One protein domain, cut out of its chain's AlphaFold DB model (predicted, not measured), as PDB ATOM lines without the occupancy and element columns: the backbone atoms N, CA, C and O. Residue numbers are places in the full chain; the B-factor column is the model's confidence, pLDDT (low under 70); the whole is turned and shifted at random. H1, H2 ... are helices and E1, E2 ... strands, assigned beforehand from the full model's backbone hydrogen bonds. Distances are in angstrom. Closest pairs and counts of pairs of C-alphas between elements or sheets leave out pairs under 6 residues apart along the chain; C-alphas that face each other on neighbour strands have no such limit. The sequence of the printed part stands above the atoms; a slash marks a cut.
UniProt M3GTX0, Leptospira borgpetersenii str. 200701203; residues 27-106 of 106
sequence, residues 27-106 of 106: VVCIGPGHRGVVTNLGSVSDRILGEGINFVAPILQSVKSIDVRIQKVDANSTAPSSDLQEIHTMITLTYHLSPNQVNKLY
ATOM      1  N   VAL A  27      16.849  36.547  97.986       84.25
ATOM      2  CA  VAL A  27      18.104  35.938  98.359       84.25
ATOM      3  C   VAL A  27      18.541  36.491  99.704       84.25
ATOM      4  O   VAL A  27      18.881  37.663  99.838       84.25
ATOM      5  N   VAL A  28      18.573  35.611 100.697       85.88
ATOM      6  CA  VAL A  28      19.115  35.870 102.025       85.88
ATOM      7  C   VAL A  28      20.309  34.959 102.239       85.88
ATOM      8  O   VAL A  28      20.194  33.737 102.211       85.88
ATOM      9  N   CYS A  29      21.468  35.559 102.481       89.06
ATOM     10  CA  CYS A  29      22.675  34.828 102.832       89.06
ATOM     11  C   CYS A  29      22.791  34.736 104.353       89.06
ATOM     12  O   CYS A  29      22.821  35.755 105.042       89.06
ATOM     13  N   ILE A  30      22.876  33.516 104.873       92.25
ATOM     14  CA  ILE A  30      23.059  33.239 106.296       92.25
ATOM     15  C   ILE A  30      24.525  32.905 106.532       92.25
ATOM     16  O   ILE A  30      25.093  32.040 105.867       92.25
ATOM     17  N   GLY A  31      25.143  33.632 107.459       90.19
ATOM     18  CA  GLY A  31      26.539  33.421 107.818       90.19
ATOM     19  C   GLY A  31      26.772  32.062 108.483       90.19
ATOM     20  O   GLY A  31      25.832  31.455 109.001       90.19
ATOM     21  N   PRO A  32      28.025  31.586 108.502       90.12
ATOM     22  CA  PRO A  32      28.356  30.334 109.158       90.12
ATOM     23  C   PRO A  32      28.055  30.386 110.663       90.12
ATOM     24  O   PRO A  32      28.129  31.448 111.294       90.12
ATOM     25  N   GLY A  33      27.696  29.242 111.247       90.31
ATOM     26  CA  GLY A  33      27.320  29.143 112.660       90.31
ATOM     27  C   GLY A  33      25.996  29.825 113.022       90.31
ATOM     28  O   GLY A  33      25.708  29.997 114.203       90.31
ATOM     29  N   HIS A  34      25.186  30.211 112.036       93.81
ATOM     30  CA  HIS A  34      23.864  30.789 112.254       93.81
ATOM     31  C   HIS A  34      22.772  29.980 111.555       93.81
ATOM     32  O   HIS A  34      23.010  29.268 110.578       93.81
ATOM     33  N   ARG A  35      21.539  30.111 112.047       93.50
ATOM     34  CA  ARG A  35      20.331  29.556 111.433       93.50
ATOM     35  C   ARG A  35      19.269  30.628 111.293       93.50
ATOM     36  O   ARG A  35      19.069  31.426 112.200       93.50
ATOM     37  N   GLY A  36      18.590  30.650 110.156       92.06
ATOM     38  CA  GLY A  36      17.517  31.603 109.899       92.06
ATOM     39  C   GLY A  36      16.173  31.032 110.311       92.06
ATOM     40  O   GLY A  36      15.730  30.047 109.734       92.06
ATOM     41  N   VAL A  37      15.493  31.656 111.261       92.19
ATOM     42  CA  VAL A  37      14.082  31.377 111.542       92.19
ATOM     43  C   VAL A  37      13.235  32.199 110.589       92.19
ATOM     44  O   VAL A  37      13.412  33.414 110.499       92.19
ATOM     45  N   VAL A  38      12.334  31.541 109.862       92.31
ATOM     46  CA  VAL A  38      11.403  32.224 108.963       92.31
ATOM     47  C   VAL A  38      10.128  32.563 109.725       92.31
ATOM     48  O   VAL A  38       9.518  31.692 110.338       92.31
ATOM     49  N   THR A  39       9.688  33.812 109.643       90.25
ATOM     50  CA  THR A  39       8.418  34.282 110.197       90.25
ATOM     51  C   THR A  39       7.532  34.776 109.058       90.25
ATOM     52  O   THR A  39       7.940  35.640 108.286       90.25
ATOM     53  N   ASN A  40       6.310  34.260 108.959       90.38
ATOM     54  CA  ASN A  40       5.301  34.687 107.996       90.38
ATOM     55  C   ASN A  40       4.334  35.658 108.685       90.38
ATOM     56  O   ASN A  40       3.537  35.228 109.516       90.38
ATOM     57  N   LEU A  41       4.404  36.957 108.369       85.31
ATOM     58  CA  LEU A  41       3.503  37.995 108.913       85.31
ATOM     59  C   LEU A  41       3.274  37.918 110.446       85.31
ATOM     60  O   LEU A  41       2.167  38.123 110.931       85.31
ATOM     61  N   GLY A  42       4.327  37.607 111.210       81.69
ATOM     62  CA  GLY A  42       4.282  37.495 112.677       81.69
ATOM     63  C   GLY A  42       4.118  36.074 113.230       81.69
ATOM     64  O   GLY A  42       4.329  35.874 114.420       81.69
ATOM     65  N   SER A  43       3.821  35.076 112.393       87.19
ATOM     66  CA  SER A  43       3.794  33.663 112.791       87.19
ATOM     67  C   SER A  43       5.118  32.970 112.473       87.19
ATOM     68  O   SER A  43       5.636  33.089 111.361       87.19
ATOM     69  N   VAL A  44       5.679  32.246 113.440       90.06
ATOM     70  CA  VAL A  44       6.899  31.454 113.245       90.06
ATOM     71  C   VAL A  44       6.588  30.261 112.345       90.06
ATOM     72  O   VAL A  44       5.662  29.499 112.601       90.06
ATOM     73  N   SER A  45       7.363  30.104 111.278       87.62
ATOM     74  CA  SER A  45       7.292  28.942 110.400       87.62
ATOM     75  C   SER A  45       8.181  27.822 110.938       87.62
ATOM     76  O   SER A  45       9.263  28.075 111.466       87.62
ATOM     77  N   ASP A  46       7.789  26.570 110.713       87.38
ATOM     78  CA  ASP A  46       8.627  25.401 111.021       87.38
ATOM     79  C   ASP A  46       9.879  25.307 110.135       87.38
ATOM     80  O   ASP A  46      10.791  24.516 110.384       87.38
ATOM     81  N   ARG A  47       9.948  26.127 109.081       88.38
ATOM     82  CA  ARG A  47      11.092  26.176 108.175       88.38
ATOM     83  C   ARG A  47      12.260  26.930 108.813       88.38
ATOM     84  O   ARG A  47      12.213  28.150 108.973       88.38
ATOM     85  N   ILE A  48      13.349  26.205 109.052       90.38
ATOM     86  CA  ILE A  48      14.647  26.757 109.454       90.38
ATOM     87  C   ILE A  48      15.570  26.809 108.232       90.38
ATOM     88  O   ILE A  48      15.752  25.819 107.523       90.38
ATOM     89  N   LEU A  49      16.159  27.972 107.984       92.06
ATOM     90  CA  LEU A  49      17.140  28.207 106.933       92.06
ATOM     91  C   LEU A  49      18.544  27.874 107.441       92.06
ATOM     92  O   LEU A  49      18.946  28.284 108.534       92.06
ATOM     93  N   GLY A  50      19.283  27.113 106.640       90.62
ATOM     94  CA  GLY A  50      20.670  26.762 106.921       90.62
ATOM     95  C   GLY A  50      21.650  27.874 106.568       90.62
ATOM     96  O   GLY A  50      21.270  28.920 106.053       90.62
ATOM     97  N   GLU A  51      22.925  27.624 106.831       89.69
ATOM     98  CA  GLU A  51      24.024  28.503 106.429       89.69
ATOM     99  C   GLU A  51      24.112  28.584 104.894       89.69
ATOM    100  O   GLU A  51      23.777  27.630 104.189       89.69
ATOM    101  N   GLY A  52      24.566  29.720 104.369       89.06
ATOM    102  CA  GLY A  52      24.689  29.967 102.935       89.06
ATOM    103  C   GLY A  52      23.499  30.707 102.322       89.06
ATOM    104  O   GLY A  52      22.757  31.427 102.992       89.06
ATOM    105  N   ILE A  53      23.363  30.585 101.004       89.00
ATOM    106  CA  ILE A  53      22.384  31.329 100.208       89.00
ATOM    107  C   ILE A  53      21.018  30.643 100.311       89.00
ATOM    108  O   ILE A  53      20.868  29.486  99.927       89.00
ATOM    109  N   ASN A  54      20.015  31.362 100.805       89.25
ATOM    110  CA  ASN A  54      18.650  30.882 100.979       89.25
ATOM    111  C   ASN A  54      17.654  31.781 100.247       89.25
ATOM    112  O   ASN A  54      17.863  32.982 100.121       89.25
ATOM    113  N   PHE A  55      16.541  31.190  99.810       87.00
ATOM    114  CA  PHE A  55      15.463  31.900  99.125       87.00
ATOM    115  C   PHE A  55      14.235  32.076 100.029       87.00
ATOM    116  O   PHE A  55      13.747  31.103 100.628       87.00
ATOM    117  N   VAL A  56      13.722  33.305 100.097       87.19
ATOM    118  CA  VAL A  56      12.537  33.727 100.856       87.19
ATOM    119  C   VAL A  56      11.722  34.753 100.083       87.19
ATOM    120  O   VAL A  56      12.259  35.465  99.251       87.19
ATOM    121  N   ALA A  57      10.419  34.842 100.345       86.50
ATOM    122  CA  ALA A  57       9.585  35.883  99.752       86.50
ATOM    123  C   ALA A  57       9.635  37.155 100.628       86.50
ATOM    124  O   ALA A  57       8.984  37.172 101.675       86.50
ATOM    125  N   PRO A  58      10.341  38.232 100.228       72.50
ATOM    126  CA  PRO A  58      10.652  39.365 101.110       72.50
ATOM    127  C   PRO A  58       9.431  40.187 101.552       72.50
ATOM    128  O   PRO A  58       9.512  40.931 102.522       72.50
ATOM    129  N   ILE A  59       8.295  40.061 100.861       79.62
ATOM    130  CA  ILE A  59       7.063  40.809 101.169       79.62
ATOM    131  C   ILE A  59       6.250  40.133 102.288       79.62
ATOM    132  O   ILE A  59       5.581  40.809 103.063       79.62
ATOM    133  N   LEU A  60       6.292  38.800 102.375       82.75
ATOM    134  CA  LEU A  60       5.465  38.014 103.305       82.75
ATOM    135  C   LEU A  60       6.284  37.391 104.439       82.75
ATOM    136  O   LEU A  60       5.744  37.094 105.506       82.75
ATOM    137  N   GLN A  61       7.571  37.158 104.185       86.94
ATOM    138  CA  GLN A  61       8.448  36.377 105.040       86.94
ATOM    139  C   GLN A  61       9.596  37.240 105.542       86.94
ATOM    140  O   GLN A  61      10.303  37.878 104.765       86.94
ATOM    141  N   SER A  62       9.808  37.201 106.850       87.00
ATOM    142  CA  SER A  62      10.977  37.767 107.504       87.00
ATOM    143  C   SER A  62      11.898  36.642 107.952       87.00
ATOM    144  O   SER A  62      11.433  35.575 108.349       87.00
ATOM    145  N   VAL A  63      13.206  36.866 107.877       90.00
ATOM    146  CA  VAL A  63      14.211  35.901 108.326       90.00
ATOM    147  C   VAL A  63      14.974  36.493 109.491       90.00
ATOM    148  O   VAL A  63      15.609  37.540 109.354       90.00
ATOM    149  N   LYS A  64      14.978  35.789 110.620       90.00
ATOM    150  CA  LYS A  64      15.820  36.132 111.758       90.00
ATOM    151  C   LYS A  64      16.984  35.163 111.873       90.00
ATOM    152  O   LYS A  64      16.789  33.979 112.105       90.00
ATOM    153  N   SER A  65      18.197  35.684 111.731       92.00
ATOM    154  CA  SER A  65      19.420  34.916 111.970       92.00
ATOM    155  C   SER A  65      19.648  34.729 113.471       92.00
ATOM    156  O   SER A  65      19.668  35.711 114.215       92.00
ATOM    157  N   ILE A  66      19.819  33.479 113.895       92.12
ATOM    158  CA  ILE A  66      20.070  33.055 115.273       92.12
ATOM    159  C   ILE A  66      21.406  32.330 115.333       92.12
ATOM    160  O   ILE A  66      21.675  31.446 114.521       92.12
ATOM    161  N   ASP A  67      22.233  32.704 116.303       93.25
ATOM    162  CA  ASP A  67      23.535  32.089 116.530       93.25
ATOM    163  C   ASP A  67      23.373  30.696 117.152       93.25
ATOM    164  O   ASP A  67      22.791  30.544 118.227       93.25
ATOM    165  N   VAL A  68      23.884  29.672 116.467       93.81
ATOM    166  CA  VAL A  68      23.880  28.280 116.946       93.81
ATOM    167  C   VAL A  68      25.253  27.825 117.431       93.81
ATOM    168  O   VAL A  68      25.431  26.655 117.771       93.81
ATOM    169  N   ARG A  69      26.235  28.729 117.476       95.00
ATOM    170  CA  ARG A  69      27.561  28.441 118.023       95.00
ATOM    171  C   ARG A  69      27.487  28.232 119.533       95.00
ATOM    172  O   ARG A  69      26.499  28.551 120.198       95.00
ATOM    173  N   ILE A  70      28.575  27.683 120.063       94.94
ATOM    174  CA  ILE A  70      28.767  27.502 121.497       94.94
ATOM    175  C   ILE A  70      28.797  28.878 122.165       94.94
ATOM    176  O   ILE A  70      29.607  29.737 121.818       94.94
ATOM    177  N   GLN A  71      27.908  29.059 123.128       93.88
ATOM    178  CA  GLN A  71      27.773  30.245 123.953       93.88
ATOM    179  C   GLN A  71      28.164  29.910 125.386       93.88
ATOM    180  O   GLN A  71      28.003  28.783 125.864       93.88
ATOM    181  N   LYS A  72      28.698  30.918 126.067       94.69
ATOM    182  CA  LYS A  72      29.152  30.826 127.444       94.69
ATOM    183  C   LYS A  72      28.414  31.878 128.261       94.69
ATOM    184  O   LYS A  72      28.430  33.050 127.896       94.69
ATOM    185  N   VAL A  73      27.781  31.455 129.348       94.00
ATOM    186  CA  VAL A  73      27.163  32.344 130.334       94.00
ATOM    187  C   VAL A  73      27.816  32.083 131.676       94.00
ATOM    188  O   VAL A  73      27.837  30.951 132.153       94.00
ATOM    189  N   ASP A  74      28.356  33.142 132.263       93.44
ATOM    190  CA  ASP A  74      28.979  33.102 133.577       93.44
ATOM    191  C   ASP A  74      27.991  33.611 134.623       93.44
ATOM    192  O   ASP A  74      27.454  34.715 134.514       93.44
ATOM    193  N   ALA A  75      27.734  32.784 135.630       90.81
ATOM    194  CA  ALA A  75      26.889  33.096 136.766       90.81
ATOM    195  C   ALA A  75      27.750  33.132 138.028       90.81
ATOM    196  O   ALA A  75      28.357  32.132 138.416       90.81
ATOM    197  N   ASN A  76      27.777  34.292 138.676       90.88
ATOM    198  CA  ASN A  76      28.427  34.470 139.965       90.88
ATOM    199  C   ASN A  76      27.369  34.379 141.059       90.88
ATOM    200  O   ASN A  76      26.344  35.056 140.992       90.88
ATOM    201  N   SER A  77      27.615  33.544 142.058       87.12
ATOM    202  CA  SER A  77      26.736  33.391 143.206       87.12
ATOM    203  C   SER A  77      27.560  33.334 144.480       87.12
ATOM    204  O   SER A  77      28.589  32.662 144.541       87.12
ATOM    205  N   THR A  78      27.088  34.041 145.496       87.12
ATOM    206  CA  THR A  78      27.634  33.975 146.846       87.12
ATOM    207  C   THR A  78      26.558  33.384 147.737       87.12
ATOM    208  O   THR A  78      25.426  33.870 147.747       87.12
ATOM    209  N   ALA A  79      26.897  32.324 148.459       87.75
ATOM    210  CA  ALA A  79      25.982  31.661 149.377       87.75
ATOM    211  C   ALA A  79      26.717  31.297 150.673       87.75
ATOM    212  O   ALA A  79      27.924  31.057 150.639       87.75
ATOM    213  N   PRO A  80      26.028  31.255 151.824       84.94
ATOM    214  CA  PRO A  80      26.593  30.676 153.032       84.94
ATOM    215  C   PRO A  80      26.647  29.147 152.906       84.94
ATOM    216  O   PRO A  80      25.698  28.511 152.442       84.94
ATOM    217  N   SER A  81      27.763  28.551 153.318       88.12
ATOM    218  CA  SER A  81      27.919  27.102 153.431       88.12
ATOM    219  C   SER A  81      27.131  26.552 154.626       88.12
ATOM    220  O   SER A  81      26.636  27.306 155.468       88.12
ATOM    221  N   SER A  82      27.050  25.221 154.736       89.38
ATOM    222  CA  SER A  82      26.418  24.540 155.880       89.38
ATOM    223  C   SER A  82      26.998  24.965 157.239       89.38
ATOM    224  O   SER A  82      26.303  24.866 158.246       89.38
ATOM    225  N   ASP A  83      28.233  25.476 157.253       93.12
ATOM    226  CA  ASP A  83      28.955  25.893 158.458       93.12
ATOM    227  C   ASP A  83      28.990  27.424 158.625       93.12
ATOM    228  O   ASP A  83      29.837  27.957 159.340       93.12
ATOM    229  N   LEU A  84      28.084  28.145 157.948       89.12
ATOM    230  CA  LEU A  84      27.959  29.612 157.979       89.12
ATOM    231  C   LEU A  84      29.192  30.368 157.459       89.12
ATOM    232  O   LEU A  84      29.415  31.525 157.815       89.12
ATOM    233  N   GLN A  85      29.979  29.740 156.586       92.62
ATOM    234  CA  GLN A  85      31.089  30.402 155.902       92.62
ATOM    235  C   GLN A  85      30.625  30.940 154.551       92.62
ATOM    236  O   GLN A  85      29.903  30.263 153.821       92.62
ATOM    237  N   GLU A  86      31.048  32.148 154.199       91.62
ATOM    238  CA  GLU A  86      30.738  32.746 152.902       91.62
ATOM    239  C   GLU A  86      31.555  32.059 151.798       91.62
ATOM    240  O   GLU A  86      32.787  32.070 151.825       91.62
ATOM    241  N   ILE A  87      30.873  31.430 150.835       90.88
ATOM    242  CA  ILE A  87      31.507  30.820 149.664       90.88
ATOM    243  C   ILE A  87      31.151  31.604 148.402       90.88
ATOM    244  O   ILE A  87      29.986  31.893 148.125       90.88
ATOM    245  N   HIS A  88      32.171  31.913 147.602       90.88
ATOM    246  CA  HIS A  88      32.014  32.522 146.285       90.88
ATOM    247  C   HIS A  88      32.098  31.436 145.219       90.88
ATOM    248  O   HIS A  88      33.117  30.761 145.083       90.88
ATOM    249  N   THR A  89      31.026  31.274 144.452       90.31
ATOM    250  CA  THR A  89      30.950  30.286 143.377       90.31
ATOM    251  C   THR A  89      30.801  31.001 142.042       90.31
ATOM    252  O   THR A  89      29.879  31.790 141.843       90.31
ATOM    253  N   MET A  90      31.701  30.695 141.109       91.12
ATOM    254  CA  MET A  90      31.587  31.093 139.708       91.12
ATOM    255  C   MET A  90      31.234  29.856 138.887       91.12
ATOM    256  O   MET A  90      32.011  28.905 138.815       91.12
ATOM    257  N   ILE A  91      30.050  29.864 138.282       91.00
ATOM    258  CA  ILE A  91      29.556  28.786 137.431       91.00
ATOM    259  C   ILE A  91      29.577  29.279 135.993       91.00
ATOM    260  O   ILE A  91      28.886  30.230 135.641       91.00
ATOM    261  N   THR A  92      30.340  28.600 135.146       93.62
ATOM    262  CA  THR A  92      30.293  28.801 133.700       93.62
ATOM    263  C   THR A  92      29.362  27.762 133.079       93.62
ATOM    264  O   THR A  92      29.667  26.571 133.097       93.62
ATOM    265  N   LEU A  93      28.264  28.203 132.468       94.44
ATOM    266  CA  LEU A  93      27.413  27.362 131.632       94.44
ATOM    267  C   LEU A  93      27.820  27.506 130.164       94.44
ATOM    268  O   LEU A  93      27.711  28.581 129.576       94.44
ATOM    269  N   THR A  94      28.263  26.407 129.559       96.31
ATOM    270  CA  THR A  94      28.517  26.317 128.119       96.31
ATOM    271  C   THR A  94      27.367  25.580 127.449       96.31
ATOM    272  O   THR A  94      27.108  24.421 127.762       96.31
ATOM    273  N   TYR A  95      26.670  26.245 126.532       94.50
ATOM    274  CA  TYR A  95      25.531  25.679 125.811       94.50
ATOM    275  C   TYR A  95      25.606  26.016 124.325       94.50
ATOM    276  O   TYR A  95      26.322  26.920 123.905       94.50
ATOM    277  N   HIS A  96      24.849  25.293 123.512       94.12
ATOM    278  CA  HIS A  96      24.635  25.632 122.112       94.12
ATOM    279  C   HIS A  96      23.182  25.335 121.754       94.12
ATOM    280  O   HIS A  96      22.559  24.435 122.322       94.12
ATOM    281  N   LEU A  97      22.623  26.105 120.827       92.44
ATOM    282  CA  LEU A  97      21.257  25.878 120.371       92.44
ATOM    283  C   LEU A  97      21.232  24.705 119.388       92.44
ATOM    284  O   LEU A  97      22.142  24.545 118.573       92.44
ATOM    285  N   SER A  98      20.188  23.876 119.458       92.44
ATOM    286  CA  SER A  98      19.995  22.782 118.503       92.44
ATOM    287  C   SER A  98      19.598  23.357 117.139       92.44
ATOM    288  O   SER A  98      18.497  23.908 117.035       92.44
ATOM    289  N   PRO A  99      20.417  23.215 116.076       89.06
ATOM    290  CA  PRO A  99      20.164  23.864 114.786       89.06
ATOM    291  C   PRO A  99      18.830  23.476 114.136       89.06
ATOM    292  O   PRO A  99      18.282  24.247 113.356       89.06
ATOM    293  N   ASN A 100      18.304  22.295 114.475       89.94
ATOM    294  CA  ASN A 100      17.066  21.744 113.918       89.94
ATOM    295  C   ASN A 100      15.803  22.177 114.679       89.94
ATOM    296  O   ASN A 100      14.706  21.812 114.274       89.94
ATOM    297  N   GLN A 101      15.940  22.884 115.804       90.25
ATOM    298  CA  GLN A 101      14.809  23.252 116.669       90.25
ATOM    299  C   GLN A 101      14.849  24.721 117.108       90.25
ATOM    300  O   GLN A 101      14.155  25.109 118.044       90.25
ATOM    301  N   VAL A 102      15.649  25.551 116.431       88.94
ATOM    302  CA  VAL A 102      15.780  26.988 116.727       88.94
ATOM    303  C   VAL A 102      14.446  27.733 116.590       88.94
ATOM    304  O   VAL A 102      14.217  28.701 117.308       88.94
ATOM    305  N   ASN A 103      13.546  27.271 115.721       89.19
ATOM    306  CA  ASN A 103      12.216  27.859 115.548       89.19
ATOM    307  C   ASN A 103      11.372  27.847 116.834       89.19
ATOM    308  O   ASN A 103      10.543  28.726 117.000       89.19
ATOM    309  N   LYS A 104      11.596  26.904 117.758       88.94
ATOM    310  CA  LYS A 104      10.827  26.798 119.013       88.94
ATOM    311  C   LYS A 104      11.190  27.844 120.068       88.94
ATOM    312  O   LYS A 104      10.548  27.898 121.110       88.94
ATOM    313  N   LEU A 105      12.269  28.594 119.853       84.44
ATOM    314  CA  LEU A 105      12.733  29.630 120.781       84.44
ATOM    315  C   LEU A 105      12.040  30.980 120.551       84.44
ATOM    316  O   LEU A 105      12.292  31.920 121.303       84.44
ATOM    317  N   TYR A 106      11.224  31.069 119.500       73.62
ATOM    318  CA  TYR A 106      10.405  32.215 119.121       73.62
ATOM    319  C   TYR A 106       8.930  31.907 119.360       73.62
ATOM    320  O   TYR A 106       8.211  32.853 119.746       73.62
TER     321      TYR A 106
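AT A GLANCE: This is residues 27 to 106 of the 106 residues of a protein of Leptospira borgpetersenii str. 200701203 (UniProt M3GTX0). A small head of short strands has one long two-stranded arm, the hairpin of E6 and E7, and the arm makes most of the length of the domain. In the head, a strongly twisted sheet of E3, E2 and E5 lies between the short strand pair E1 and E4 on one side and the short helix H1, which covers E2, on the other. The printed part has 80 residues with seven named strands and then one named helix, in the order E1 E2 E3 E4 E5 E6 E7 H1, and its class is mostly strand. There are three antiparallel sheets, ordered E3 - E2 - E5, E1 - E4 and E6 - E7. The whole is extended, with a radius of gyration of the C-alphas of 19.2 A and spans of 62 by 25 by 17 A.

HOW THE PARTS SIT: E1, residues 27 to 30, is the antiparallel neighbour of E4, residues 52 to 55, at 145 degrees between directions; N 28 and O 54 are 2.8 A apart, within hydrogen-bond range, as are N 30 and O 52, also 2.8 A apart. E2, residues 34 to 40, and E3, residues 43 to 49, form a hairpin with an angle of 145 degrees between directions. In it N 40 and O 43 are within hydrogen-bond range at 2.8 A, and N 49 and O 36 at 2.7 A. E5, residues 61 to 67, is the other antiparallel neighbour of E2, at 154 degrees, with N 37 and O 64 at 2.8 A and within hydrogen-bond range. E2 is the inner strand of this sheet, and E3 and E5 are its edge strands. The closest C-alphas of E1 and E2 are those of Ile 30 and Gly 36, 6.8 A apart, and those of E1 and E5 are Ile 30 and Ser 65, 6.9 A apart. E4 and E2 are apart, and E3 and E4 meet only through their link. E6, residues 71 to 80, and E7, residues 86 to 95, form a hairpin at 161 degrees; N 71 and O 95 are within hydrogen-bond range at 2.8 A, as are N 89 and O 77 at 2.8 A. E6 and E7 are apart from E1, E2, E3, E4 and E5. H1, residues 102 to 105, is on the sheet of E3, E2 and E5 and over E2, at a height over the sheet of 7.6 A. The closest C-alphas of H1 and E2 are those of Asn 103 and Val 37, 5.6 A apart. H1 is too short for an O i to N i+4 pair, and its one O i to N i+3 pair is within hydrogen-bond range.

IN THESE COORDINATES: E1 begins at C-alpha 27, at (18.104, 35.938, 98.359), and is 9.7 A long from first to last C-alpha. E2 measures 19.4 A, E3 15.6 A, E4 10.2 A and E5 19.4 A. E6 runs 29.1 A, from C-alpha 71 at (27.773, 30.245, 123.953) to C-alpha 80 at (26.593, 30.676, 153.032). E7 runs back over 28.5 A, and H1, 5.7 A long, ends at C-alpha 105, at (12.733, 29.630, 120.781).

THE WHOLE: The two C-alphas farthest apart are those of Ile 59 and Asp 83, at 63.1 A. The printed part has no cut and ends at the chain's last residue, Tyr 106. The six links between strands are tight, the link from E7 to H1 is short, and no link is long. The mean pLDDT of the printed part is 89.6, and no printed residue is under 70.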